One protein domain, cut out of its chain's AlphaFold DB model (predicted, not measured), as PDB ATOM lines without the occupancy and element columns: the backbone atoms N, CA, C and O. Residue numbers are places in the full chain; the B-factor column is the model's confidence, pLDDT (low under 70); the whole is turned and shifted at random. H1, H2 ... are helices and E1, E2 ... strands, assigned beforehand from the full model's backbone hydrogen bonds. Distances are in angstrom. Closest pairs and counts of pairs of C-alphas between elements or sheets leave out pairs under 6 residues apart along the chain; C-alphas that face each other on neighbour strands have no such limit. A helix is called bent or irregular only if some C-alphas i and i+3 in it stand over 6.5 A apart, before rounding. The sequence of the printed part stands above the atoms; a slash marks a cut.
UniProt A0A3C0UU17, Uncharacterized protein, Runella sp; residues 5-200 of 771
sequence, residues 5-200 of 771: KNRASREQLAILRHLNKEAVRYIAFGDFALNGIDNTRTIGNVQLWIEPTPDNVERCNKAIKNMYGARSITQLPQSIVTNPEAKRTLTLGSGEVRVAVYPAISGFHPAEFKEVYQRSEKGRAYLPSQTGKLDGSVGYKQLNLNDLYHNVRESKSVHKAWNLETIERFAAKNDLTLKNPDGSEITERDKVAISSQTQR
ATOM      1  N   LYS A   5     -34.177  43.288  18.287       72.06
ATOM      2  CA  LYS A   5     -35.312  42.535  17.741       72.06
ATOM      3  C   LYS A   5     -35.027  42.126  16.306       72.06
ATOM      4  O   LYS A   5     -35.021  42.966  15.419       72.06
ATOM      5  N   ASN A   6     -34.870  40.827  16.075       82.50
ATOM      6  CA  ASN A   6     -34.601  40.277  14.750       82.50
ATOM      7  C   ASN A   6     -35.831  39.598  14.148       82.50
ATOM      8  O   ASN A   6     -36.553  38.871  14.828       82.50
ATOM      9  N   ARG A   7     -36.069  39.805  12.852       83.12
ATOM     10  CA  ARG A   7     -37.142  39.113  12.123       83.12
ATOM     11  C   ARG A   7     -36.666  37.726  11.695       83.12
ATOM     12  O   ARG A   7     -35.571  37.598  11.154       83.12
ATOM     13  N   ALA A   8     -37.487  36.703  11.912       84.06
ATOM     14  CA  ALA A   8     -37.190  35.323  11.528       84.06
ATOM     15  C   ALA A   8     -38.450  34.589  11.039       84.06
ATOM     16  O   ALA A   8     -39.570  34.908  11.444       84.06
ATOM     17  N   SER A   9     -38.269  33.594  10.168       86.38
ATOM     18  CA  SER A   9     -39.354  32.724   9.699       86.38
ATOM     19  C   SER A   9     -39.823  31.755  10.797       86.38
ATOM     20  O   SER A   9     -39.113  31.505  11.774       86.38
ATOM     21  N   ARG A  10     -41.013  31.152  10.633       85.00
ATOM     22  CA  ARG A  10     -41.516  30.121  11.569       85.00
ATOM     23  C   ARG A  10     -40.540  28.948  11.710       85.00
ATOM     24  O   ARG A  10     -40.331  28.468  12.822       85.00
ATOM     25  N   GLU A  11     -39.926  28.524  10.607       85.50
ATOM     26  CA  GLU A  11     -38.953  27.426  10.582       85.50
ATOM     27  C   GLU A  11     -37.653  27.807  11.312       85.50
ATOM     28  O   GLU A  11     -37.182  27.053  12.161       85.50
ATOM     29  N   GLN A  12     -37.120  29.015  11.083       89.31
ATOM     30  CA  GLN A  12     -35.936  29.520  11.794       89.31
ATOM     31  C   GLN A  12     -36.177  29.622  13.311       89.31
ATOM     32  O   GLN A  12     -35.317  29.239  14.105       89.31
ATOM     33  N   LEU A  13     -37.362  30.081  13.729       90.06
ATOM     34  CA  LEU A  13     -37.746  30.134  15.144       90.06
ATOM     35  C   LEU A  13     -37.840  28.733  15.762       90.06
ATOM     36  O   LEU A  13     -37.379  28.529  16.885       90.06
ATOM     37  N   ALA A  14     -38.402  27.760  15.042       88.25
ATOM     38  CA  ALA A  14     -38.448  26.373  15.498       88.25
ATOM     39  C   ALA A  14     -37.034  25.797  15.690       88.25
ATOM     40  O   ALA A  14     -36.743  25.242  16.750       88.25
ATOM     41  N   ILE A  15     -36.128  26.014  14.729       90.44
ATOM     42  CA  ILE A  15     -34.730  25.563  14.816       90.44
ATOM     43  C   ILE A  15     -34.038  26.158  16.052       90.44
ATOM     44  O   ILE A  15     -33.470  25.421  16.858       90.44
ATOM     45  N   LEU A  16     -34.132  27.477  16.257       92.69
ATOM     46  CA  LEU A  16     -33.525  28.139  17.419       92.69
ATOM     47  C   LEU A  16     -34.095  27.618  18.752       92.69
ATOM     48  O   LEU A  16     -33.347  27.466  19.717       92.69
ATOM     49  N   ARG A  17     -35.392  27.277  18.814       92.38
ATOM     50  CA  ARG A  17     -36.006  26.658  20.008       92.38
ATOM     51  C   ARG A  17     -35.410  25.298  20.320       92.38
ATOM     52  O   ARG A  17     -35.105  25.036  21.481       92.38
ATOM     53  N   HIS A  18     -35.234  24.449  19.312       92.50
ATOM     54  CA  HIS A  18     -34.636  23.129  19.504       92.50
ATOM     55  C   HIS A  18     -33.175  23.227  19.957       92.50
ATOM     56  O   HIS A  18     -32.786  22.522  20.887       92.50
ATOM     57  N   LEU A  19     -32.393  24.147  19.381       94.81
ATOM     58  CA  LEU A  19     -31.016  24.405  19.817       94.81
ATOM     59  C   LEU A  19     -30.959  24.893  21.273       94.81
ATOM     60  O   LEU A  19     -30.166  24.390  22.067       94.81
ATOM     61  N   ASN A  20     -31.836  25.826  21.649       94.56
ATOM     62  CA  ASN A  20     -31.909  26.327  23.021       94.56
ATOM     63  C   ASN A  20     -32.350  25.241  24.014       94.56
ATOM     64  O   ASN A  20     -31.813  25.174  25.117       94.56
ATOM     65  N   LYS A  21     -33.308  24.387  23.629       94.31
ATOM     66  CA  LYS A  21     -33.830  23.300  24.472       94.31
ATOM     67  C   LYS A  21     -32.745  22.292  24.856       94.31
ATOM     68  O   LYS A  21     -32.729  21.834  25.991       94.31
ATOM     69  N   GLU A  22     -31.827  21.984  23.940       95.50
ATOM     70  CA  GLU A  22     -30.679  21.104  24.211       95.50
ATOM     71  C   GLU A  22     -29.451  21.859  24.753       95.50
ATOM     72  O   GLU A  22     -28.358  21.298  24.826       95.50
ATOM     73  N   ALA A  23     -29.609  23.132  25.136       95.06
ATOM     74  CA  ALA A  23     -28.543  23.979  25.665       95.06
ATOM     75  C   ALA A  23     -27.296  24.035  24.759       95.06
ATOM     76  O   ALA A  23     -26.156  23.996  25.241       95.06
ATOM     77  N   VAL A  24     -27.518  24.126  23.442       96.12
ATOM     78  CA  VAL A  24     -26.452  24.320  22.454       96.12
ATOM     79  C   VAL A  24     -25.875  25.723  22.612       96.12
ATOM     80  O   VAL A  24     -26.595  26.721  22.565       96.12
ATOM     81  N   ARG A  25     -24.557  25.815  22.773       96.12
ATOM     82  CA  ARG A  25     -23.822  27.077  22.858       96.12
ATOM     83  C   ARG A  25     -23.514  27.580  21.456       96.12
ATOM     84  O   ARG A  25     -22.726  26.977  20.726       96.12
ATOM     85  N   TYR A  26     -24.148  28.692  21.097       96.62
ATOM     86  CA  TYR A  26     -23.950  29.368  19.822       96.62
ATOM     87  C   TYR A  26     -23.991  30.893  19.957       96.62
ATOM     88  O   TYR A  26     -24.553  31.428  20.915       96.62
ATOM     89  N   ILE A  27     -23.418  31.585  18.974       96.31
ATOM     90  CA  ILE A  27     -23.444  33.042  18.828       96.31
ATOM     91  C   ILE A  27     -23.874  33.373  17.400       96.31
ATOM     92  O   ILE A  27     -23.246  32.932  16.441       96.31
ATOM     93  N   ALA A  28     -24.943  34.143  17.236       94.12
ATOM     94  CA  ALA A  28     -25.354  34.641  15.935       94.12
ATOM     95  C   ALA A  28     -24.445  35.788  15.456       94.12
ATOM     96  O   ALA A  28     -24.017  36.628  16.249       94.12
ATOM     97  N   PHE A  29     -24.152  35.828  14.158       91.62
ATOM     98  CA  PHE A  29     -23.251  36.817  13.558       91.62
ATOM     99  C   PHE A  29     -23.688  37.195  12.133       91.62
ATOM    100  O   PHE A  29     -24.712  36.716  11.640       91.62
ATOM    101  N   GLY A  30     -22.917  38.068  11.478       85.44
ATOM    102  CA  GLY A  30     -23.117  38.426  10.074       85.44
ATOM    103  C   GLY A  30     -24.437  39.153   9.813       85.44
ATOM    104  O   GLY A  30     -24.858  39.996  10.607       85.44
ATOM    105  N   ASP A  31     -25.095  38.833   8.697       79.38
ATOM    106  CA  ASP A  31     -26.274  39.578   8.234       79.38
ATOM    107  C   ASP A  31     -27.450  39.474   9.213       79.38
ATOM    108  O   ASP A  31     -28.188  40.437   9.403       79.38
ATOM    109  N   PHE A  32     -27.584  38.346   9.916       85.81
ATOM    110  CA  PHE A  32     -28.626  38.191  10.929       85.81
ATOM    111  C   PHE A  32     -28.388  39.080  12.158       85.81
ATOM    112  O   PHE A  32     -29.334  39.662  12.673       85.81
ATOM    113  N   ALA A  33     -27.141  39.245  12.611       87.69
ATOM    114  CA  ALA A  33     -26.833  40.185  13.693       87.69
ATOM    115  C   ALA A  33     -27.018  41.648  13.238       87.69
ATOM    116  O   ALA A  33     -27.548  42.470  13.985       87.69
ATOM    117  N   LEU A  34     -26.672  41.956  11.982       84.00
ATOM    118  CA  LEU A  34     -26.865  43.276  11.365       84.00
ATOM    119  C   LEU A  34     -28.337  43.662  11.186       84.00
ATOM    120  O   LEU A  34     -28.673  44.838  11.300       84.00
ATOM    121  N   ASN A  35     -29.227  42.701  10.944       80.06
ATOM    122  CA  ASN A  35     -30.668  42.959  10.867       80.06
ATOM    123  C   ASN A  35     -31.232  43.535  12.174       80.06
ATOM    124  O   ASN A  35     -32.206  44.281  12.137       80.06
ATOM    125  N   GLY A  36     -30.595  43.248  13.312       75.88
ATOM    126  CA  GLY A  36     -30.972  43.803  14.609       75.88
ATOM    127  C   GLY A  36     -30.593  45.278  14.777       75.88
ATOM    128  O   GLY A  36     -31.124  45.957  15.655       75.88
ATOM    129  N   ILE A  37     -29.688  45.759  13.923       80.25
ATOM    130  CA  ILE A  37     -29.181  47.133  13.854       80.25
ATOM    131  C   ILE A  37     -29.954  47.925  12.782       80.25
ATOM    132  O   ILE A  37     -30.293  49.091  12.984       80.25
ATOM    133  N   ASP A  38     -30.273  47.281  11.654       77.50
ATOM    134  CA  ASP A  38     -31.027  47.846  10.533       77.50
ATOM    135  C   ASP A  38     -32.230  46.964  10.157       77.50
ATOM    136  O   ASP A  38     -32.147  46.048   9.334       77.50
ATOM    137  N   ASN A  39     -33.386  47.303  10.730       67.75
ATOM    138  CA  ASN A  39     -34.650  46.581  10.553       67.75
ATOM    139  C   ASN A  39     -35.259  46.693   9.139       67.75
ATOM    140  O   ASN A  39     -36.316  46.104   8.890       67.75
ATOM    141  N   THR A  40     -34.655  47.478   8.236       66.06
ATOM    142  CA  THR A  40     -35.103  47.604   6.837       66.06
ATOM    143  C   THR A  40     -34.546  46.499   5.940       66.06
ATOM    144  O   THR A  40     -35.058  46.275   4.842       66.06
ATOM    145  N   ARG A  41     -33.538  45.766   6.423       67.12
ATOM    146  CA  ARG A  41     -32.939  44.636   5.715       67.12
ATOM    147  C   ARG A  41     -33.922  43.471   5.581       67.12
ATOM    148  O   ARG A  41     -34.741  43.195   6.462       67.12
ATOM    149  N   THR A  42     -33.840  42.774   4.452       65.06
ATOM    150  CA  THR A  42     -34.663  41.593   4.164       65.06
ATOM    151  C   THR A  42     -34.340  40.443   5.119       65.06
ATOM    152  O   THR A  42     -33.211  40.296   5.591       65.06
ATOM    153  N   ILE A  43     -35.329  39.585   5.383       64.81
ATOM    154  CA  ILE A  43     -35.130  38.378   6.195       64.81
ATOM    155  C   ILE A  43     -34.216  37.430   5.415       64.81
ATOM    156  O   ILE A  43     -34.602  36.921   4.368       64.81
ATOM    157  N   GLY A  44     -32.995  37.241   5.915       70.19
ATOM    158  CA  GLY A  44     -31.972  36.384   5.320       70.19
ATOM    159  C   GLY A  44     -31.708  35.116   6.134       70.19
ATOM    160  O   GLY A  44     -32.441  34.774   7.068       70.19
ATOM    161  N   ASN A  45     -30.644  34.398   5.774       81.19
ATOM    162  CA  ASN A  45     -30.201  33.217   6.513       81.19
ATOM    163  C   ASN A  45     -29.721  33.596   7.923       81.19
ATOM    164  O   ASN A  45     -29.000  34.578   8.094       81.19
ATOM    165  N   VAL A  46     -30.049  32.779   8.925       88.94
ATOM    166  CA  VAL A  46     -29.477  32.915  10.273       88.94
ATOM    167  C   VAL A  46     -28.093  32.279  10.279       88.94
ATOM    168  O   VAL A  46     -27.972  31.098   9.967       88.94
ATOM    169  N   GLN A  47     -27.050  33.028  10.633       91.69
ATOM    170  CA  GLN A  47     -25.679  32.511  10.722       91.69
ATOM    171  C   GLN A  47     -25.289  32.330  12.188       91.69
ATOM    172  O   GLN A  47     -25.327  33.292  12.953       91.69
ATOM    173  N   LEU A  48     -24.920  31.106  12.572       94.94
ATOM    174  CA  LEU A  48     -24.572  30.736  13.943       94.94
ATOM    175  C   LEU A  48     -23.137  30.212  14.020       94.94
ATOM    176  O   LEU A  48     -22.796  29.241  13.344       94.94
ATOM    177  N   TRP A  49     -22.321  30.823  14.870       95.44
ATOM    178  CA  TRP A  49     -21.051  30.273  15.329       95.44
ATOM    179  C   TRP A  49     -21.329  29.317  16.491       95.44
ATOM    180  O   TRP A  49     -21.892  29.735  17.499       95.44
ATOM    181  N   ILE A  50     -20.995  28.039  16.344       94.31
ATOM    182  CA  ILE A  50     -21.188  26.989  17.355       94.31
ATOM    183  C   ILE A  50     -19.853  26.728  18.060       94.31
ATOM    184  O   ILE A  50     -18.821  26.669  17.397       94.31
ATOM    185  N   GLU A  51     -19.869  26.523  19.383       94.81
ATOM    186  CA  GLU A  51     -18.663  26.138  20.132       94.81
ATOM    187  C   GLU A  51     -18.129  24.785  19.622       94.81
ATOM    188  O   GLU A  51     -18.858  23.790  19.726       94.81
ATOM    189  N   PRO A  52     -16.888  24.706  19.106       90.62
ATOM    190  CA  PRO A  52     -16.351  23.502  18.468       90.62
ATOM    191  C   PRO A  52     -15.805  22.498  19.498       90.62
ATOM    192  O   PRO A  52     -14.653  22.084  19.445       90.62
ATOM    193  N   THR A  53     -16.638  22.103  20.463       92.88
ATOM    194  CA  THR A  53     -16.305  21.091  21.487       92.88
ATOM    195  C   THR A  53     -17.127  19.818  21.280       92.88
ATOM    196  O   THR A  53     -18.260  19.923  20.799       92.88
ATOM    197  N   PRO A  54     -16.614  18.630  21.663       91.56
ATOM    198  CA  PRO A  54     -17.358  17.372  21.552       91.56
ATOM    199  C   PRO A  54     -18.757  17.447  22.175       91.56
ATOM    200  O   PRO A  54     -19.745  17.169  21.497       91.56
ATOM    201  N   ASP A  55     -18.850  17.933  23.414       93.12
ATOM    202  CA  ASP A  55     -20.107  18.031  24.162       93.12
ATOM    203  C   ASP A  55     -21.139  18.921  23.461       93.12
ATOM    204  O   ASP A  55     -22.331  18.613  23.418       93.12
ATOM    205  N   ASN A  56     -20.706  20.053  22.901       94.06
ATOM    206  CA  ASN A  56     -21.619  20.977  22.240       94.06
ATOM    207  C   ASN A  56     -22.059  20.470  20.855       94.06
ATOM    208  O   ASN A  56     -23.206  20.687  20.455       94.06
ATOM    209  N   VAL A  57     -21.180  19.753  20.146       91.69
ATOM    210  CA  VAL A  57     -21.519  19.050  18.898       91.69
ATOM    211  C   VAL A  57     -22.543  17.949  19.168       91.69
ATOM    212  O   VAL A  57     -23.523  17.841  18.430       91.69
ATOM    213  N   GLU A  58     -22.386  17.187  20.252       91.75
ATOM    214  CA  GLU A  58     -23.354  16.166  20.661       91.75
ATOM    215  C   GLU A  58     -24.726  16.779  20.971       91.75
ATOM    216  O   GLU A  58     -25.741  16.328  20.433       91.75
ATOM    217  N   ARG A  59     -24.768  17.866  21.755       94.75
ATOM    218  CA  ARG A  59     -26.010  18.615  22.027       94.75
ATOM    219  C   ARG A  59     -26.667  19.123  20.749       94.75
ATOM    220  O   ARG A  59     -27.884  19.018  20.598       94.75
ATOM    221  N   CYS A  60     -25.880  19.642  19.806       91.94
ATOM    222  CA  CYS A  60     -26.398  20.124  18.530       91.94
ATOM    223  C   CYS A  60     -26.968  18.977  17.684       91.94
ATOM    224  O   CYS A  60     -28.091  19.075  17.193       91.94
ATOM    225  N   ASN A  61     -26.263  17.849  17.594       90.94
ATOM    226  CA  ASN A  61     -26.738  16.656  16.892       90.94
ATOM    227  C   ASN A  61     -28.003  16.074  17.530       90.94
ATOM    228  O   ASN A  61     -28.919  15.657  16.821       90.94
ATOM    229  N   LYS A  62     -28.102  16.106  18.860       91.81
ATOM    230  CA  LYS A  62     -29.314  15.733  19.591       91.81
ATOM    231  C   LYS A  62     -30.482  16.674  19.278       91.81
ATOM    232  O   LYS A  62     -31.582  16.196  19.007       91.81
ATOM    233  N   ALA A  63     -30.245  17.987  19.214       92.31
ATOM    234  CA  ALA A  63     -31.260  18.966  18.817       92.31
ATOM    235  C   ALA A  63     -31.760  18.727  17.383       92.31
ATOM    236  O   ALA A  63     -32.965  18.768  17.133       92.31
ATOM    237  N   ILE A  64     -30.847  18.419  16.456       88.06
ATOM    238  CA  ILE A  64     -31.160  18.120  15.053       88.06
ATOM    239  C   ILE A  64     -31.983  16.827  14.941       88.06
ATOM    240  O   ILE A  64     -33.010  16.817  14.260       88.06
ATOM    241  N   LYS A  65     -31.600  15.759  15.655       87.06
ATOM    242  CA  LYS A  65     -32.367  14.500  15.716       87.06
ATOM    243  C   LYS A  65     -33.768  14.703  16.294       87.06
ATOM    244  O   LYS A  65     -34.729  14.154  15.765       87.06
ATOM    245  N   ASN A  66     -33.903  15.524  17.333       86.12
ATOM    246  CA  ASN A  66     -35.203  15.843  17.930       86.12
ATOM    247  C   ASN A  66     -36.102  16.668  16.996       86.12
ATOM    248  O   ASN A  66     -37.321  16.613  17.123       86.12
ATOM    249  N   MET A  67     -35.512  17.419  16.066       84.94
ATOM    250  CA  MET A  67     -36.235  18.232  15.092       84.94
ATOM    251  C   MET A  67     -36.655  17.442  13.841       84.94
ATOM    252  O   MET A  67     -37.774  17.615  13.369       84.94
ATOM    253  N   TYR A  68     -35.785  16.577  13.304       80.06
ATOM    254  CA  TYR A  68     -36.032  15.844  12.048       80.06
ATOM    255  C   TYR A  68     -36.347  14.348  12.228       80.06
ATOM    256  O   TYR A  68     -36.563  13.639  11.246       80.06
ATOM    257  N   GLY A  69     -36.383  13.856  13.468       76.56
ATOM    258  CA  GLY A  69     -36.680  12.466  13.812       76.56
ATOM    259  C   GLY A  69     -35.444  11.562  13.922       76.56
ATOM    260  O   GLY A  69     -34.375  11.837  13.377       76.56
ATOM    261  N   ALA A  70     -35.609  10.427  14.613       66.38
ATOM    262  CA  ALA A  70     -34.526   9.495  14.964       66.38
ATOM    263  C   ALA A  70     -33.809   8.849  13.761       66.38
ATOM    264  O   ALA A  70     -32.694   8.357  13.910       66.38
ATOM    265  N   ARG A  71     -34.433   8.858  12.574       60.03
ATOM    266  CA  ARG A  71     -33.864   8.342  11.315       60.03
ATOM    267  C   ARG A  71     -33.156   9.420  10.478       60.03
ATOM    268  O   ARG A  71     -32.773   9.144   9.346       60.03
ATOM    269  N   SER A  72     -33.009  10.643  10.996       69.31
ATOM    270  CA  SER A  72     -32.312  11.717  10.287       69.31
ATOM    271  C   SER A  72     -30.818  11.416  10.165       69.31
ATOM    272  O   SER A  72     -30.138  11.178  11.163       69.31
ATOM    273  N   ILE A  73     -30.312  11.458   8.933       71.69
ATOM    274  CA  ILE A  73     -28.882  11.337   8.611       71.69
ATOM    275  C   ILE A  73     -28.127  12.670   8.766       71.69
ATOM    276  O   ILE A  73     -26.903  12.707   8.669       71.69
ATOM    277  N   THR A  74     -28.845  13.773   9.004       77.69
ATOM    278  CA  THR A  74     -28.275  15.117   9.132       77.69
ATOM    279  C   THR A  74     -27.629  15.290  10.505       77.69
ATOM    280  O   THR A  74     -28.316  15.283  11.523       77.69
ATOM    281  N   GLN A  75     -26.313  15.491  10.538       83.50
ATOM    282  CA  GLN A  75     -25.549  15.753  11.760       83.50
ATOM    283  C   GLN A  75     -24.291  16.573  11.453       83.50
ATOM    284  O   GLN A  75     -23.777  16.554  10.334       83.50
ATOM    285  N   LEU A  76     -23.790  17.299  12.448       84.06
ATOM    286  CA  LEU A  76     -22.496  17.963  12.405       84.06
ATOM    287  C   LEU A  76     -21.362  16.924  12.378       84.06
ATOM    288  O   LEU A  76     -21.372  16.001  13.198       84.06
ATOM    289  N   PRO A  77     -20.379  17.071  11.471       80.00
ATOM    290  CA  PRO A  77     -19.255  16.155  11.388       80.00
ATOM    291  C   PRO A  77     -18.285  16.372  12.553       80.00
ATOM    292  O   PRO A  77     -18.060  17.502  12.992       80.00
ATOM    293  N   GLN A  78     -17.630  15.294  12.993       76.50
ATOM    294  CA  GLN A  78     -16.637  15.336  14.077       76.50
ATOM    295  C   GLN A  78     -15.414  16.208  13.742       76.50
ATOM    296  O   GLN A  78     -14.750  16.725  14.639       76.50
ATOM    297  N   SER A  79     -15.156  16.438  12.449       76.81
ATOM    298  CA  SER A  79     -14.091  17.316  11.958       76.81
ATOM    299  C   SER A  79     -14.217  18.767  12.431       76.81
ATOM    300  O   SER A  79     -13.234  19.494  12.407       76.81
ATOM    301  N   ILE A  80     -15.400  19.193  12.893       82.88
ATOM    302  CA  ILE A  80     -15.600  20.516  13.503       82.88
ATOM    303  C   ILE A  80     -14.757  20.698  14.767       82.88
ATOM    304  O   ILE A  80     -14.311  21.808  15.035       82.88
ATOM    305  N   VAL A  81     -14.541  19.626  15.531       86.25
ATOM    306  CA  VAL A  81     -13.751  19.682  16.767       86.25
ATOM    307  C   VAL A  81     -12.256  19.659  16.457       86.25
ATOM    308  O   VAL A  81     -11.480  20.354  17.103       86.25
ATOM    309  N   THR A  82     -11.842  18.862  15.469       81.00
ATOM    310  CA  THR A  82     -10.420  18.642  15.169       81.00
ATOM    311  C   THR A  82      -9.825  19.694  14.236       81.00
ATOM    312  O   THR A  82      -8.632  19.963  14.327       81.00
ATOM    313  N   ASN A  83     -10.628  20.295  13.354       82.25
ATOM    314  CA  ASN A  83     -10.199  21.360  12.447       82.25
ATOM    315  C   ASN A  83     -11.342  22.369  12.179       82.25
ATOM    316  O   ASN A  83     -11.993  22.320  11.127       82.25
ATOM    317  N   PRO A  84     -11.636  23.265  13.137       83.81
ATOM    318  CA  PRO A  84     -12.669  24.287  12.989       83.81
ATOM    319  C   PRO A  84     -12.278  25.346  11.945       83.81
ATOM    320  O   PRO A  84     -11.509  26.266  12.210       83.81
ATOM    321  N   GLU A  85     -12.858  25.246  10.749       81.31
ATOM    322  CA  GLU A  85     -12.644  26.209   9.665       81.31
ATOM    323  C   GLU A  85     -13.701  27.324   9.634       81.31
ATOM    324  O   GLU A  85     -14.881  27.101   9.910       81.31
ATOM    325  N   ALA A  86     -13.309  28.526   9.196       81.75
ATOM    326  CA  ALA A  86     -14.209  29.673   9.025       81.75
ATOM    327  C   ALA A  86     -15.086  29.557   7.759       81.75
ATOM    328  O   ALA A  86     -15.126  30.453   6.915       81.75
ATOM    329  N   LYS A  87     -15.775  28.421   7.608       80.94
ATOM    330  CA  LYS A  87     -16.689  28.109   6.505       80.94
ATOM    331  C   LYS A  87     -17.977  27.480   7.027       80.94
ATOM    332  O   LYS A  87     -18.034  26.943   8.129       80.94
ATOM    333  N   ARG A  88     -19.027  27.549   6.211       85.62
ATOM    334  CA  ARG A  88     -20.326  26.949   6.526       85.62
ATOM    335  C   ARG A  88     -20.206  25.429   6.503       85.62
ATOM    336  O   ARG A  88     -19.888  24.873   5.455       85.62
ATOM    337  N   THR A  89     -20.537  24.776   7.612       80.88
ATOM    338  CA  THR A  89     -20.420  23.312   7.729       80.88
ATOM    339  C   THR A  89     -21.762  22.600   7.646       80.88
ATOM    340  O   THR A  89     -21.835  21.492   7.127       80.88
ATOM    341  N   LEU A  90     -22.841  23.231   8.109       83.75
ATOM    342  CA  LEU A  90     -24.180  22.650   8.043       83.75
ATOM    343  C   LEU A  90     -25.225  23.729   7.772       83.75
ATOM    344  O   LEU A  90     -25.053  24.888   8.146       83.75
ATOM    345  N   THR A  91     -26.303  23.355   7.091       87.31
ATOM    346  CA  THR A  91     -27.470  24.214   6.882       87.31
ATOM    347  C   THR A  91     -28.720  23.452   7.300       87.31
ATOM    348  O   THR A  91     -28.930  22.330   6.852       87.31
ATOM    349  N   LEU A  92     -29.525  24.061   8.164       84.06
ATOM    350  CA  LEU A  92     -30.769  23.517   8.696       84.06
ATOM    351  C   LEU A  92     -31.956  24.290   8.105       84.06
ATOM    352  O   LEU A  92     -31.900  25.517   7.988       84.06
ATOM    353  N   GLY A  93     -33.025  23.574   7.762       79.38
ATOM    354  CA  GLY A  93     -34.246  24.117   7.158       79.38
ATOM    355  C   GLY A  93     -34.437  23.714   5.692       79.38
ATOM    356  O   GLY A  93     -33.470  23.481   4.965       79.38
ATOM    357  N   SER A  94     -35.698  23.617   5.278       66.50
ATOM    358  CA  SER A  94     -36.145  23.166   3.952       66.50
ATOM    359  C   SER A  94     -36.628  24.306   3.044       66.50
ATOM    360  O   SER A  94     -36.661  24.132   1.827       66.50
ATOM    361  N   GLY A  95     -36.942  25.480   3.609       61.06
ATOM    362  CA  GLY A  95     -37.355  26.671   2.861       61.06
ATOM    363  C   GLY A  95     -36.219  27.498   2.233       61.06
ATOM    364  O   GLY A  95     -35.037  27.133   2.262       61.06
ATOM    365  N   GLU A  96     -36.598  28.652   1.668       56.94
ATOM    366  CA  GLU A  96     -35.694  29.636   1.036       56.94
ATOM    367  C   GLU A  96     -34.753  30.322   2.042       56.94
ATOM    368  O   GLU A  96     -33.610  30.635   1.714       56.94
ATOM    369  N   VAL A  97     -35.206  30.501   3.288       67.56
ATOM    370  CA  VAL A  97     -34.434  31.092   4.393       67.56
ATOM    371  C   VAL A  97     -34.080  30.034   5.431       67.56
ATOM    372  O   VAL A  97     -34.958  29.407   6.020       67.56
ATOM    373  N   ARG A  98     -32.779  29.852   5.676       83.56
ATOM    374  CA  ARG A  98     -32.215  28.715   6.424       83.56
ATOM    375  C   ARG A  98     -31.382  29.157   7.630       83.56
ATOM    376  O   ARG A  98     -31.121  30.348   7.814       83.56
ATOM    377  N   VAL A  99     -30.964  28.200   8.460       88.75
ATOM    378  CA  VAL A  99     -30.018  28.403   9.572       88.75
ATOM    379  C   VAL A  99     -28.686  27.742   9.219       88.75
ATOM    380  O   VAL A  99     -28.595  26.522   9.114       88.75
ATOM    381  N   ALA A 100     -27.650  28.544   9.010       88.69
ATOM    382  CA  ALA A 100     -26.307  28.109   8.659       88.69
ATOM    383  C   ALA A 100     -25.405  28.049   9.899       88.69
ATOM    384  O   ALA A 100     -25.316  29.008  10.664       88.69
ATOM    385  N   VAL A 101     -24.703  26.931  10.059       90.50
ATOM    386  CA  VAL A 101     -23.823  26.639  11.192       90.50
ATOM    387  C   VAL A 101     -22.360  26.712  10.769       90.50
ATOM    388  O   VAL A 101     -21.963  26.128   9.754       90.50
ATOM    389  N   TYR A 102     -21.568  27.401  11.585       92.56
ATOM    390  CA  TYR A 102     -20.145  27.646  11.403       92.56
ATOM    391  C   TYR A 102     -19.379  27.216  12.663       92.56
ATOM    392  O   TYR A 102     -19.799  27.563  13.768       92.56
ATOM    393  N   PRO A 103     -18.263  26.481  12.532       87.50
ATOM    394  CA  PRO A 103     -17.427  26.090  13.666       87.50
ATOM    395  C   PRO A 103     -16.376  27.159  14.025       87.50
ATOM    396  O   PRO A 103     -15.882  27.194  15.148       87.50
ATOM    397  N   ALA A 104     -16.078  28.063  13.090       88.31
ATOM    398  CA  ALA A 104     -15.257  29.254  13.284       88.31
ATOM    399  C   ALA A 104     -15.805  30.420  12.450       88.31
ATOM    400  O   ALA A 104     -16.552  30.209  11.489       88.31
ATOM    401  N   ILE A 105     -15.415  31.649  12.786       92.06
ATOM    402  CA  ILE A 105     -15.813  32.865  12.066       92.06
ATOM    403  C   ILE A 105     -14.607  33.770  11.815       92.06
ATOM    404  O   ILE A 105     -13.586  33.665  12.485       92.06
ATOM    405  N   SER A 106     -14.714  34.666  10.836       88.38
ATOM    406  CA  SER A 106     -13.656  35.639  10.548       88.38
ATOM    407  C   SER A 106     -13.397  36.570  11.738       88.38
ATOM    408  O   SER A 106     -14.341  37.008  12.394       88.38
ATOM    409  N   GLY A 107     -12.124  36.878  11.991       86.38
ATOM    410  CA  GLY A 107     -11.696  37.774  13.072       86.38
ATOM    411  C   GLY A 107     -11.627  37.143  14.462       86.38
ATOM    412  O   GLY A 107     -11.231  37.819  15.396       86.38
ATOM    413  N   PHE A 108     -11.971  35.864  14.621       90.25
ATOM    414  CA  PHE A 108     -11.869  35.189  15.915       90.25
ATOM    415  C   PHE A 108     -11.255  33.805  15.760       90.25
ATOM    416  O   PHE A 108     -11.669  33.011  14.910       90.25
ATOM    417  N   HIS A 109     -10.287  33.492  16.613       89.31
ATOM    418  CA  HIS A 109      -9.783  32.142  16.754       89.31
ATOM    419  C   HIS A 109     -10.850  31.263  17.439       89.31
ATOM    420  O   HIS A 109     -11.504  31.698  18.389       89.31
ATOM    421  N   PRO A 110     -11.029  29.995  17.028       87.06
ATOM    422  CA  PRO A 110     -12.008  29.076  17.623       87.06
ATOM    423  C   PRO A 110     -11.929  28.954  19.154       87.06
ATOM    424  O   PRO A 110     -12.954  28.808  19.819       87.06
ATOM    425  N   ALA A 111     -10.721  29.062  19.718       87.81
ATOM    426  CA  ALA A 111     -10.484  29.028  21.165       87.81
ATOM    427  C   ALA A 111     -11.082  30.234  21.920       87.81
ATOM    428  O   ALA A 111     -11.405  30.121  23.100       87.81
ATOM    429  N   GLU A 112     -11.291  31.365  21.240       90.81
ATOM    430  CA  GLU A 112     -11.847  32.591  21.826       90.81
ATOM    431  C   GLU A 112     -13.371  32.519  22.008       90.81
ATOM    432  O   GLU A 112     -13.963  33.403  22.630       90.81
ATOM    433  N   PHE A 113     -14.031  31.455  21.524       94.44
ATOM    434  CA  PHE A 113     -15.486  31.307  21.614       94.44
ATOM    435  C   PHE A 113     -16.004  31.549  23.033       94.44
ATOM    436  O   PHE A 113     -16.999  32.244  23.216       94.44
ATOM    437  N   LYS A 114     -15.349  30.983  24.055       92.88
ATOM    438  CA  LYS A 114     -15.815  31.079  25.445       92.88
ATOM    439  C   LYS A 114     -15.846  32.527  25.935       92.88
ATOM    440  O   LYS A 114     -16.815  32.912  26.589       92.88
ATOM    441  N   GLU A 115     -14.831  33.311  25.596       92.50
ATOM    442  CA  GLU A 115     -14.713  34.718  25.982       92.50
ATOM    443  C   GLU A 115     -15.722  35.581  25.219       92.50
ATOM    444  O   GLU A 115     -16.482  36.333  25.832       92.50
ATOM    445  N   VAL A 116     -15.828  35.394  23.897       93.25
ATOM    446  CA  VAL A 116     -16.814  36.097  23.057       93.25
ATOM    447  C   VAL A 116     -18.246  35.748  23.487       93.25
ATOM    448  O   VAL A 116     -19.117  36.613  23.561       93.25
ATOM    449  N   TYR A 117     -18.504  34.493  23.866       94.12
ATOM    450  CA  TYR A 117     -19.805  34.029  24.357       94.12
ATOM    451  C   TYR A 117     -20.199  34.662  25.697       94.12
ATOM    452  O   TYR A 117     -21.393  34.805  25.980       94.12
ATOM    453  N   GLN A 118     -19.233  35.020  26.548       92.56
ATOM    454  CA  GLN A 118     -19.509  35.699  27.818       92.56
ATOM    455  C   GLN A 118     -19.922  37.157  27.594       92.56
ATOM    456  O   GLN A 118     -20.884  37.605  28.217       92.56
ATOM    457  N   ARG A 119     -19.270  37.854  26.655       92.25
ATOM    458  CA  ARG A 119     -19.567  39.255  26.295       92.25
ATOM    459  C   ARG A 119     -20.563  39.431  25.135       92.25
ATOM    460  O   ARG A 119     -20.785  40.550  24.677       92.25
ATOM    461  N   SER A 120     -21.165  38.343  24.656       91.69
ATOM    462  CA  SER A 120     -22.199  38.347  23.611       91.69
ATOM    463  C   SER A 120     -23.444  39.121  24.057       91.69
ATOM    464  O   SER A 120     -23.867  38.988  25.210       91.69
ATOM    465  N   GLU A 121     -24.122  39.784  23.132       89.81
ATOM    466  CA  GLU A 121     -25.402  40.437  23.392       89.81
ATOM    467  C   GLU A 121     -26.573  39.436  23.336       89.81
ATOM    468  O   GLU A 121     -26.541  38.449  22.595       89.81
ATOM    469  N   LYS A 122     -27.620  39.671  24.137       89.69
ATOM    470  CA  LYS A 122     -28.870  38.897  24.078       89.69
ATOM    471  C   LYS A 122     -29.847  39.586  23.126       89.69
ATOM    472  O   LYS A 122     -30.170  40.750  23.324       89.69
ATOM    473  N   GLY A 123     -30.352  38.846  22.145       85.81
ATOM    474  CA  GLY A 123     -31.359  39.316  21.195       85.81
ATOM    475  C   GLY A 123     -32.638  38.482  21.240       85.81
ATOM    476  O   GLY A 123     -32.686  37.396  21.830       85.81
ATOM    477  N   ARG A 124     -33.694  38.979  20.588       88.00
ATOM    478  CA  ARG A 124     -34.983  38.284  20.473       88.00
ATOM    479  C   ARG A 124     -35.457  38.214  19.025       88.00
ATOM    480  O   ARG A 124     -35.601  39.234  18.360       88.00
ATOM    481  N   ALA A 125     -35.673  37.000  18.526       87.88
ATOM    482  CA  ALA A 125     -36.146  36.745  17.171       87.88
ATOM    483  C   ALA A 125     -37.677  36.619  17.170       87.88
ATOM    484  O   ALA A 125     -38.225  36.028  18.102       87.88
ATOM    485  N   TYR A 126     -38.374  37.161  16.168       84.44
ATOM    486  CA  TYR A 126     -39.842  37.162  16.097       84.44
ATOM    487  C   TYR A 126     -40.385  37.042  14.663       84.44
ATOM    488  O   TYR A 126     -39.702  37.369  13.692       84.44
ATOM    489  N   LEU A 127     -41.638  36.586  14.542       80.75
ATOM    490  CA  LEU A 127     -42.342  36.439  13.266       80.75
ATOM    491  C   LEU A 127     -43.021  37.764  12.831       80.75
ATOM    492  O   LEU A 127     -43.690  38.376  13.663       80.75
ATOM    493  N   PRO A 128     -42.934  38.196  11.555       66.56
ATOM    494  CA  PRO A 128     -43.479  39.491  11.112       66.56
ATOM    495  C   PRO A 128     -45.011  39.629  10.957       66.56
ATOM    496  O   PRO A 128     -45.459  40.738  10.682       66.56
ATOM    497  N   SER A 129     -45.835  38.575  11.095       54.66
ATOM    498  CA  SER A 129     -47.279  38.625  10.758       54.66
ATOM    499  C   SER A 129     -48.245  38.497  11.959       54.66
ATOM    500  O   SER A 129     -48.313  37.434  12.572       54.66
ATOM    501  N   GLN A 130     -49.015  39.577  12.171       46.84
ATOM    502  CA  GLN A 130     -50.339  39.793  12.808       46.84
ATOM    503  C   GLN A 130     -50.664  39.365  14.263       46.84
ATOM    504  O   GLN A 130     -50.593  38.204  14.650       46.84
ATOM    505  N   THR A 131     -51.126  40.379  15.016       48.94
ATOM    506  CA  THR A 131     -52.198  40.390  16.038       48.94
ATOM    507  C   THR A 131     -52.679  39.029  16.557       48.94
ATOM    508  O   THR A 131     -53.583  38.414  16.000       48.94
ATOM    509  N   GLY A 132     -52.124  38.601  17.689       37.62
ATOM    510  CA  GLY A 132     -52.549  37.418  18.436       37.62
ATOM    511  C   GLY A 132     -51.533  37.106  19.534       37.62
ATOM    512  O   GLY A 132     -50.347  37.352  19.350       37.62
ATOM    513  N   LYS A 133     -52.004  36.660  20.702       38.62
ATOM    514  CA  LYS A 133     -51.259  36.570  21.975       38.62
ATOM    515  C   LYS A 133     -49.846  35.958  21.858       38.62
ATOM    516  O   LYS A 133     -49.611  35.011  21.116       38.62
ATOM    517  N   LEU A 134     -48.933  36.528  22.651       47.09
ATOM    518  CA  LEU A 134     -47.532  36.150  22.868       47.09
ATOM    519  C   LEU A 134     -47.288  34.627  22.921       47.09
ATOM    520  O   LEU A 134     -47.473  34.041  23.979       47.09
ATOM    521  N   ASP A 135     -46.775  34.022  21.839       51.72
ATOM    522  CA  ASP A 135     -45.841  32.875  21.950       51.72
ATOM    523  C   ASP A 135     -44.940  32.627  20.711       51.72
ATOM    524  O   ASP A 135     -44.503  31.518  20.396       51.72
ATOM    525  N   GLY A 136     -44.650  33.681  19.940       63.16
ATOM    526  CA  GLY A 136     -43.964  33.583  18.640       63.16
ATOM    527  C   GLY A 136     -42.489  33.996  18.614       63.16
ATOM    528  O   GLY A 136     -41.951  34.175  17.528       63.16
ATOM    529  N   SER A 137     -41.837  34.216  19.762       79.94
ATOM    530  CA  SER A 137     -40.462  34.746  19.805       79.94
ATOM    531  C   SER A 137     -39.471  33.809  20.487       79.94
ATOM    532  O   SER A 137     -39.860  32.962  21.289       79.94
ATOM    533  N   VAL A 138     -38.188  33.939  20.143       88.75
ATOM    534  CA  VAL A 138     -37.100  33.087  20.647       88.75
ATOM    535  C   VAL A 138     -35.917  33.957  21.040       88.75
ATOM    536  O   VAL A 138     -35.466  34.781  20.249       88.75
ATOM    537  N   GLY A 139     -35.429  33.802  22.271       90.06
ATOM    538  CA  GLY A 139     -34.194  34.452  22.712       90.06
ATOM    539  C   GLY A 139     -32.969  33.761  22.115       90.06
ATOM    540  O   GLY A 139     -32.955  32.538  21.992       90.06
ATOM    541  N   TYR A 140     -31.945  34.526  21.757       92.44
ATOM    542  CA  TYR A 140     -30.673  34.004  21.252       92.44
ATOM    543  C   TYR A 140     -29.516  34.920  21.676       92.44
ATOM    544  O   TYR A 140     -29.734  36.031  22.163       92.44
ATOM    545  N   LYS A 141     -28.278  34.442  21.518       93.19
ATOM    546  CA  LYS A 141     -27.057  35.237  21.710       93.19
ATOM    547  C   LYS A 141     -26.486  35.653  20.362       93.19
ATOM    548  O   LYS A 141     -26.503  34.851  19.433       93.19
ATOM    549  N   GLN A 142     -25.952  36.864  20.271       93.31
ATOM    550  CA  GLN A 142     -25.268  37.388  19.089       93.31
ATOM    551  C   GLN A 142     -23.988  38.136  19.457       93.31
ATOM    552  O   GLN A 142     -23.783  38.477  20.624       93.31
ATOM    553  N   LEU A 143     -23.125  38.391  18.474       92.94
ATOM    554  CA  LEU A 143     -21.985  39.286  18.672       92.94
ATOM    555  C   LEU A 143     -22.487  40.663  19.119       92.94
ATOM    556  O   LEU A 143     -23.462  41.175  18.570       92.94
ATOM    557  N   ASN A 144     -21.822  41.249  20.116       91.00
ATOM    558  CA  ASN A 144     -22.049  42.653  20.446       91.00
ATOM    559  C   ASN A 144     -21.539  43.546  19.300       91.00
ATOM    560  O   ASN A 144     -20.833  43.085  18.404       91.00
ATOM    561  N   LEU A 145     -21.876  44.835  19.343       88.75
ATOM    562  CA  LEU A 145     -21.562  45.782  18.272       88.75
ATOM    563  C   LEU A 145     -20.063  45.834  17.902       88.75
ATOM    564  O   LEU A 145     -19.735  45.884  16.719       88.75
ATOM    565  N   ASN A 146     -19.167  45.778  18.893       90.44
ATOM    566  CA  ASN A 146     -17.715  45.841  18.690       90.44
ATOM    567  C   ASN A 146     -17.175  44.552  18.059       90.44
ATOM    568  O   ASN A 146     -16.475  44.591  17.048       90.44
ATOM    569  N   ASP A 147     -17.564  43.399  18.608       91.88
ATOM    570  CA  ASP A 147     -17.173  42.095  18.073       91.88
ATOM    571  C   ASP A 147     -17.780  41.865  16.672       91.88
ATOM    572  O   ASP A 147     -17.145  41.259  15.810       91.88
ATOM    573  N   LEU A 148     -18.983  42.391  16.399       90.94
ATOM    574  CA  LEU A 148     -19.610  42.355  15.075       90.94
ATOM    575  C   LEU A 148     -18.863  43.244  14.073       90.94
ATOM    576  O   LEU A 148     -18.627  42.814  12.945       90.94
ATOM    577  N   TYR A 149     -18.456  44.452  14.476       89.62
ATOM    578  CA  TYR A 149     -17.630  45.328  13.643       89.62
ATOM    579  C   TYR A 149     -16.306  44.651  13.274       89.62
ATOM    580  O   TYR A 149     -15.947  44.596  12.097       89.62
ATOM    581  N   HIS A 150     -15.629  44.053  14.259       89.50
ATOM    582  CA  HIS A 150     -14.401  43.293  14.038       89.50
ATOM    583  C   HIS A 150     -14.626  42.083  13.114       89.50
ATOM    584  O   HIS A 150     -13.901  41.904  12.137       89.50
ATOM    585  N   ASN A 151     -15.687  41.301  13.343       91.25
ATOM    586  CA  ASN A 151     -16.043  40.165  12.492       91.25
ATOM    587  C   ASN A 151     -16.256  40.572  11.026       91.25
ATOM    588  O   ASN A 151     -15.744  39.918  10.116       91.25
ATOM    589  N   VAL A 152     -17.000  41.657  10.783       86.75
ATOM    590  CA  VAL A 152     -17.247  42.166   9.427       86.75
ATOM    591  C   VAL A 152     -15.952  42.702   8.814       86.75
ATOM    592  O   VAL A 152     -15.687  42.428   7.638       86.75
ATOM    593  N   ARG A 153     -15.123  43.405   9.599       83.94
ATOM    594  CA  ARG A 153     -13.814  43.929   9.180       83.94
ATOM    595  C   ARG A 153     -12.885  42.806   8.724       83.94
ATOM    596  O   ARG A 153     -12.295  42.924   7.656       83.94
ATOM    597  N   GLU A 154     -12.807  41.705   9.451       84.88
ATOM    598  CA  GLU A 154     -11.936  40.578   9.095       84.88
ATOM    599  C   GLU A 154     -12.575  39.611   8.083       84.88
ATOM    600  O   GLU A 154     -11.935  38.679   7.587       84.88
ATOM    601  N   SER A 155     -13.847  39.821   7.727       80.50
ATOM    602  CA  SER A 155     -14.535  38.983   6.749       80.50
ATOM    603  C   SER A 155     -14.019  39.199   5.322       80.50
ATOM    604  O   SER A 155     -13.712  40.311   4.889       80.50
ATOM    605  N   LYS A 156     -14.044  38.125   4.526       75.38
ATOM    606  CA  LYS A 156     -13.891  38.190   3.059       75.38
ATOM    607  C   LYS A 156     -15.217  38.517   2.358       75.38
ATOM    608  O   LYS A 156     -15.361  38.271   1.162       75.38
ATOM    609  N   SER A 157     -16.212  39.017   3.103       66.62
ATOM    610  CA  SER A 157     -17.528  39.301   2.549       66.62
ATOM    611  C   SER A 157     -17.432  40.419   1.533       66.62
ATOM    612  O   SER A 157     -16.907  41.504   1.768       66.62
ATOM    613  N   VAL A 158     -18.053  40.173   0.400       61.34
ATOM    614  CA  VAL A 158     -18.178  41.132  -0.677       61.34
ATOM    615  C   VAL A 158     -19.155  42.284  -0.354       61.34
ATOM    616  O   VAL A 158     -19.271  43.232  -1.133       61.34
ATOM    617  N   HIS A 159     -19.854  42.208   0.789       64.38
ATOM    618  CA  HIS A 159     -20.688  43.265   1.380       64.38
ATOM    619  C   HIS A 159     -20.011  43.960   2.580       64.38
ATOM    620  O   HIS A 159     -20.635  44.803   3.220       64.38
ATOM    621  N   LYS A 160     -18.737  43.643   2.874       74.38
ATOM    622  CA  LYS A 160     -17.960  44.180   4.006       74.38
ATOM    623  C   LYS A 160     -18.075  45.698   4.143       74.38
ATOM    624  O   LYS A 160     -18.457  46.167   5.204       74.38
ATOM    625  N   ALA A 161     -17.809  46.453   3.076       69.06
ATOM    626  CA  ALA A 161     -17.821  47.919   3.119       69.06
ATOM    627  C   ALA A 161     -19.188  48.487   3.539       69.06
ATOM    628  O   ALA A 161     -19.265  49.333   4.421       69.06
ATOM    629  N   TRP A 162     -20.268  47.965   2.956       69.44
ATOM    630  CA  TRP A 162     -21.626  48.401   3.273       69.44
ATOM    631  C   TRP A 162     -22.051  47.999   4.690       69.44
ATOM    632  O   TRP A 162     -22.679  48.780   5.399       69.44
ATOM    633  N   ASN A 163     -21.676  46.796   5.131       78.88
ATOM    634  CA  ASN A 163     -21.953  46.331   6.486       78.88
ATOM    635  C   ASN A 163     -21.194  47.157   7.542       78.88
ATOM    636  O   ASN A 163     -21.786  47.500   8.563       78.88
ATOM    637  N   LEU A 164     -19.935  47.533   7.280       81.69
ATOM    638  CA  LEU A 164     -19.170  48.447   8.137       81.69
ATOM    639  C   LEU A 164     -19.827  49.830   8.195       81.69
ATOM    640  O   LEU A 164     -20.071  50.331   9.286       81.69
ATOM    641  N   GLU A 165     -20.226  50.387   7.048       79.75
ATOM    642  CA  GLU A 165     -20.921  51.678   6.978       79.75
ATOM    643  C   GLU A 165     -22.262  51.662   7.737       79.75
ATOM    644  O   GLU A 165     -22.655  52.655   8.350       79.75
ATOM    645  N   THR A 166     -23.009  50.550   7.708       79.94
ATOM    646  CA  THR A 166     -24.235  50.396   8.510       79.94
ATOM    647  C   THR A 166     -23.927  50.418  10.008       79.94
ATOM    648  O   THR A 166     -24.615  51.126  10.746       79.94
ATOM    649  N   ILE A 167     -22.903  49.685  10.460       84.12
ATOM    650  CA  ILE A 167     -22.509  49.652  11.876       84.12
ATOM    651  C   ILE A 167     -22.006  51.028  12.329       84.12
ATOM    652  O   ILE A 167     -22.413  51.502  13.384       84.12
ATOM    653  N   GLU A 168     -21.183  51.698  11.523       83.88
ATOM    654  CA  GLU A 168     -20.640  53.029  11.819       83.88
ATOM    655  C   GLU A 168     -21.735  54.088  11.890       83.88
ATOM    656  O   GLU A 168     -21.782  54.856  12.849       83.88
ATOM    657  N   ARG A 169     -22.671  54.100  10.930       80.06
ATOM    658  CA  ARG A 169     -23.828  55.008  10.975       80.06
ATOM    659  C   ARG A 169     -24.704  54.747  12.188       80.06
ATOM    660  O   ARG A 169     -25.199  55.696  12.787       80.06
ATOM    661  N   PHE A 170     -24.908  53.484  12.554       82.62
ATOM    662  CA  PHE A 170     -25.661  53.152  13.755       82.62
ATOM    663  C   PHE A 170     -24.932  53.594  15.023       82.62
ATOM    664  O   PHE A 170     -25.561  54.181  15.899       82.62
ATOM    665  N   ALA A 171     -23.623  53.360  15.117       83.38
ATOM    666  CA  ALA A 171     -22.814  53.786  16.250       83.38
ATOM    667  C   ALA A 171     -22.829  55.314  16.397       83.38
ATOM    668  O   ALA A 171     -23.145  55.814  17.472       83.38
ATOM    669  N   ALA A 172     -22.623  56.049  15.298       79.31
ATOM    670  CA  ALA A 172     -22.693  57.509  15.265       79.31
ATOM    671  C   ALA A 172     -24.090  58.043  15.620       79.31
ATOM    672  O   ALA A 172     -24.211  59.004  16.364       79.31
ATOM    673  N   LYS A 173     -25.160  57.405  15.127       82.38
ATOM    674  CA  LYS A 173     -26.545  57.799  15.436       82.38
ATOM    675  C   LYS A 173     -26.907  57.615  16.916       82.38
ATOM    676  O   LYS A 173     -27.827  58.273  17.390       82.38
ATOM    677  N   ASN A 174     -26.247  56.692  17.610       79.94
ATOM    678  CA  ASN A 174     -26.545  56.345  19.001       79.94
ATOM    679  C   ASN A 174     -25.437  56.785  19.977       79.94
ATOM    680  O   ASN A 174     -25.422  56.296  21.105       79.94
ATOM    681  N   ASP A 175     -24.513  57.653  19.551       82.12
ATOM    682  CA  ASP A 175     -23.368  58.132  20.344       82.12
ATOM    683  C   ASP A 175     -22.533  57.000  20.980       82.12
ATOM    684  O   ASP A 175     -22.108  57.063  22.135       82.12
ATOM    685  N   LEU A 176     -22.301  55.922  20.220       83.56
ATOM    686  CA  LEU A 176     -21.522  54.758  20.649       83.56
ATOM    687  C   LEU A 176     -20.098  54.800  20.078       83.56
ATOM    688  O   LEU A 176     -19.899  54.911  18.869       83.56
ATOM    689  N   THR A 177     -19.098  54.615  20.941       83.56
ATOM    690  CA  THR A 177     -17.694  54.473  20.526       83.56
ATOM    691  C   THR A 177     -17.385  53.023  20.156       83.56
ATOM    692  O   THR A 177     -17.436  52.136  21.014       83.56
ATOM    693  N   LEU A 178     -17.031  52.782  18.889       83.38
ATOM    694  CA  LEU A 178     -16.570  51.472  18.426       83.38
ATOM    695  C   LEU A 178     -15.148  51.185  18.929       83.38
ATOM    696  O   LEU A 178     -14.262  52.038  18.842       83.38
ATOM    697  N   LYS A 179     -14.937  49.970  19.438       84.19
ATOM    698  CA  LYS A 179     -13.663  49.493  19.996       84.19
ATOM    699  C   LYS A 179     -13.248  48.170  19.358       84.19
ATOM    700  O   LYS A 179     -14.099  47.405  18.904       84.19
ATOM    701  N   ASN A 180     -11.950  47.894  19.343       79.12
ATOM    702  CA  ASN A 180     -11.414  46.581  18.995       79.12
ATOM    703  C   ASN A 180     -11.775  45.539  20.081       79.12
ATOM    704  O   ASN A 180     -12.136  45.921  21.200       79.12
ATOM    705  N   PRO A 181     -11.665  44.224  19.792       73.75
ATOM    706  CA  PRO A 181     -11.953  43.167  20.770       73.75
ATOM    707  C   PRO A 181     -11.119  43.243  22.060       73.75
ATOM    708  O   PRO A 181     -11.574  42.791  23.108       73.75
ATOM    709  N   ASP A 182      -9.926  43.841  21.993       74.44
ATOM    710  CA  ASP A 182      -9.025  44.084  23.129       74.44
ATOM    711  C   ASP A 182      -9.384  45.342  23.953       74.44
ATOM    712  O   ASP A 182      -8.742  45.637  24.960       74.44
ATOM    713  N   GLY A 183     -10.418  46.084  23.545       69.88
ATOM    714  CA  GLY A 183     -10.890  47.296  24.212       69.88
ATOM    715  C   GLY A 183     -10.210  48.593  23.765       69.88
ATOM    716  O   GLY A 183     -10.606  49.658  24.248       69.88
ATOM    717  N   SER A 184      -9.246  48.537  22.840       77.88
ATOM    718  CA  SER A 184      -8.620  49.729  22.257       77.88
ATOM    719  C   SER A 184      -9.580  50.488  21.329       77.88
ATOM    720  O   SER A 184     -10.456  49.899  20.690       77.88
ATOM    721  N   GLU A 185      -9.456  51.816  21.270       76.81
ATOM    722  CA  GLU A 185     -10.271  52.639  20.370       76.81
ATOM    723  C   GLU A 185      -9.865  52.439  18.907       76.81
ATOM    724  O   GLU A 185      -8.684  52.332  18.576       76.81
ATOM    725  N   ILE A 186     -10.859  52.413  18.018       74.81
ATOM    726  CA  ILE A 186     -10.627  52.288  16.578       74.81
ATOM    727  C   ILE A 186     -10.155  53.641  16.040       74.81
ATOM    728  O   ILE A 186     -10.915  54.612  16.021       74.81
ATOM    729  N   THR A 187      -8.899  53.714  15.596       70.56
ATOM    730  CA  THR A 187      -8.287  54.976  15.158       70.56
ATOM    731  C   THR A 187      -8.771  55.400  13.766       70.56
ATOM    732  O   THR A 187      -9.187  54.576  12.954       70.56
ATOM    733  N   GLU A 188      -8.652  56.686  13.415       58.88
ATOM    734  CA  GLU A 188      -8.892  57.144  12.030       58.88
ATOM    735  C   GLU A 188      -7.963  56.452  11.016       58.88
ATOM    736  O   GLU A 188      -8.346  56.223   9.872       58.88
ATOM    737  N   ARG A 189      -6.766  56.011  11.430       54.41
ATOM    738  CA  ARG A 189      -5.887  55.176  10.592       54.41
ATOM    739  C   ARG A 189      -6.487  53.796  10.306       54.41
ATOM    740  O   ARG A 189      -6.365  53.326   9.175       54.41
ATOM    741  N   ASP A 190      -7.167  53.184  11.277       59.31
ATOM    742  CA  ASP A 190      -7.902  51.925  11.090       59.31
ATOM    743  C   ASP A 190      -9.082  52.091  10.122       59.31
ATOM    744  O   ASP A 190      -9.333  51.209   9.300       59.31
ATOM    745  N   LYS A 191      -9.757  53.249  10.155       59.94
ATOM    746  CA  LYS A 191     -10.843  53.599   9.223       59.94
ATOM    747  C   LYS A 191     -10.331  53.916   7.806       59.94
ATOM    748  O   LYS A 191     -10.943  53.528   6.812       59.94
ATOM    749  N   VAL A 192      -9.170  54.565   7.676       49.31
ATOM    750  CA  VAL A 192      -8.571  54.970   6.383       49.31
ATOM    751  C   VAL A 192      -7.870  53.811   5.649       49.31
ATOM    752  O   VAL A 192      -7.877  53.768   4.412       49.31
ATOM    753  N   ALA A 193      -7.336  52.815   6.366       49.44
ATOM    754  CA  ALA A 193      -6.833  51.573   5.759       49.44
ATOM    755  C   ALA A 193      -7.941  50.799   5.010       49.44
ATOM    756  O   ALA A 193      -7.676  50.114   4.020       49.44
ATOM    757  N   ILE A 194      -9.199  50.972   5.433       50.34
ATOM    758  CA  ILE A 194     -10.381  50.394   4.787       50.34
ATOM    759  C   ILE A 194     -10.707  51.160   3.500       50.34
ATOM    760  O   ILE A 194     -10.887  50.524   2.467       50.34
ATOM    761  N   SER A 195     -10.687  52.500   3.537       41.50
ATOM    762  CA  SER A 195     -10.895  53.390   2.377       41.50
ATOM    763  C   SER A 195      -9.889  53.141   1.244       41.50
ATOM    764  O   SER A 195     -10.274  53.035   0.083       41.50
ATOM    765  N   SER A 196      -8.607  52.952   1.557       38.06
ATOM    766  CA  SER A 196      -7.556  52.774   0.541       38.06
ATOM    767  C   SER A 196      -7.528  51.377  -0.108       38.06
ATOM    768  O   SER A 196      -7.123  51.255  -1.267       38.06
ATOM    769  N   GLN A 197      -8.028  50.330   0.566       41.16
ATOM    770  CA  GLN A 197      -8.219  49.002  -0.043       41.16
ATOM    771  C   GLN A 197      -9.533  48.874  -0.835       41.16
ATOM    772  O   GLN A 197      -9.571  48.124  -1.812       41.16
ATOM    773  N   THR A 198     -10.593  49.617  -0.490       36.81
ATOM    774  CA  THR A 198     -11.854  49.636  -1.263       36.81
ATOM    775  C   THR A 198     -11.891  50.695  -2.369       36.81
ATOM    776  O   THR A 198     -12.593  50.493  -3.362       36.81
ATOM    777  N   GLN A 199     -11.086  51.762  -2.306       37.38
ATOM    778  CA  GLN A 199     -11.035  52.780  -3.367       37.38
ATOM    779  C   GLN A 199     -10.387  52.308  -4.674       37.38
ATOM    780  O   GLN A 199     -10.594  52.942  -5.706       37.38
ATOM    781  N   ARG A 200      -9.688  51.161  -4.705       38.66
ATOM    782  CA  ARG A 200      -9.246  50.579  -5.987       38.66
ATOM    783  C   ARG A 200     -10.354  49.857  -6.765       38.66
ATOM    784  O   ARG A 200     -10.155  49.608  -7.948       38.66
TER     785      ARG A 200
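This is residues 5 to 200 of the 771 residues of an uncharacterized protein of Runella sp (UniProt A0A3C0UU17). Two small sheets, E2 E3 E5 E4 and E1 E6 E7, come together where E2 meets E7; H1 packs on both, and H3 packs on H1. The helical hairpin of H6 and H7 joins this body through H2 and H6, with H8 beyond H7. The printed part has 196 residues with eight named helices and seven named strands, in the order E1 H1 E2 H2 E3 H3 H4 E4 E5 H5 E6 E7 H6 H7 H8; both sheets, in the strand orders named, are mixed, and the class is mixed, helices and strands. It is compact, with a radius of gyration of the C-alphas of 17.2 A and spans of 54 by 47 by 31 A.

In the larger sheet E2, residues 26 to 29, is antiparallel to E3, residues 46 to 50, with N 27 and O 49 within hydrogen-bond range at 2.8 A. E3 is parallel to E5, residues 99 to 102 (N 100 and O 46, 2.7 A), which forms an antiparallel hairpin with E4, residues 90 to 92 (N 101 and O 90, 2.8 A). In the smaller sheet E1, residues 5 to 7, is parallel to E6, residues 121 to 126 (N 126 and O 6, 2.8 A), which forms an antiparallel hairpin with E7, residues 137 to 142 (N 121 and O 142, 2.8 A). The closest C-alphas of E2 and E7, Ala 28 and Gln 142, are 4.2 A apart. H1, residues 10 to 21, makes two layers, helices on one face of a sheet, with the larger sheet and, together with H2, residues 30 to 35, with the smaller. H3, residues 54 to 68, touches H1 (closest C-alphas His 18 and Ala 63, 5.4 A) at a steep tilt of 43 degrees. H4, residues 79 to 82, is close to H3 but not clearly touching (Pro 54 and Val 81, 6.4 A). H5, residues 110 to 118, only grazes the larger sheet and is irregular, with C-alphas 111 and 114 7.1 A apart. H6, residues 145 to 154, touches H2 (Gly 30 and Val 152, 7.0 A) and forms a hairpin with H7, residues 160 to 173 (Val 152 and Lys 160, 5.8 A). H8, residues 188 to 198, is close to H7 but not clearly touching (Ala 161 and Thr 198, 7.6 A). Each O i to N i+4 pair is within range in H1, H2, H3, H6 and H7, against 3 of 5 in H5 and 6 of 7 in H8; H4 is too short.

E1 begins at C-alpha 5 (-35.312, 42.535, 17.741), and H8 ends at C-alpha 198 (-11.854, 49.636, -1.263). H3 is 21.0 A long, H7 19.7 A, H1 and E6 16.5 A, and E7 15.4 A.

The C-alphas farthest apart, Arg 71 and Glu 188, are 54.8 A apart. The printed part has no cut; the one long link is residues 174 to 187. Mean pLDDT of the printed part is 80.2; residues 128 to 136 and 188 to 200 are among those under 70.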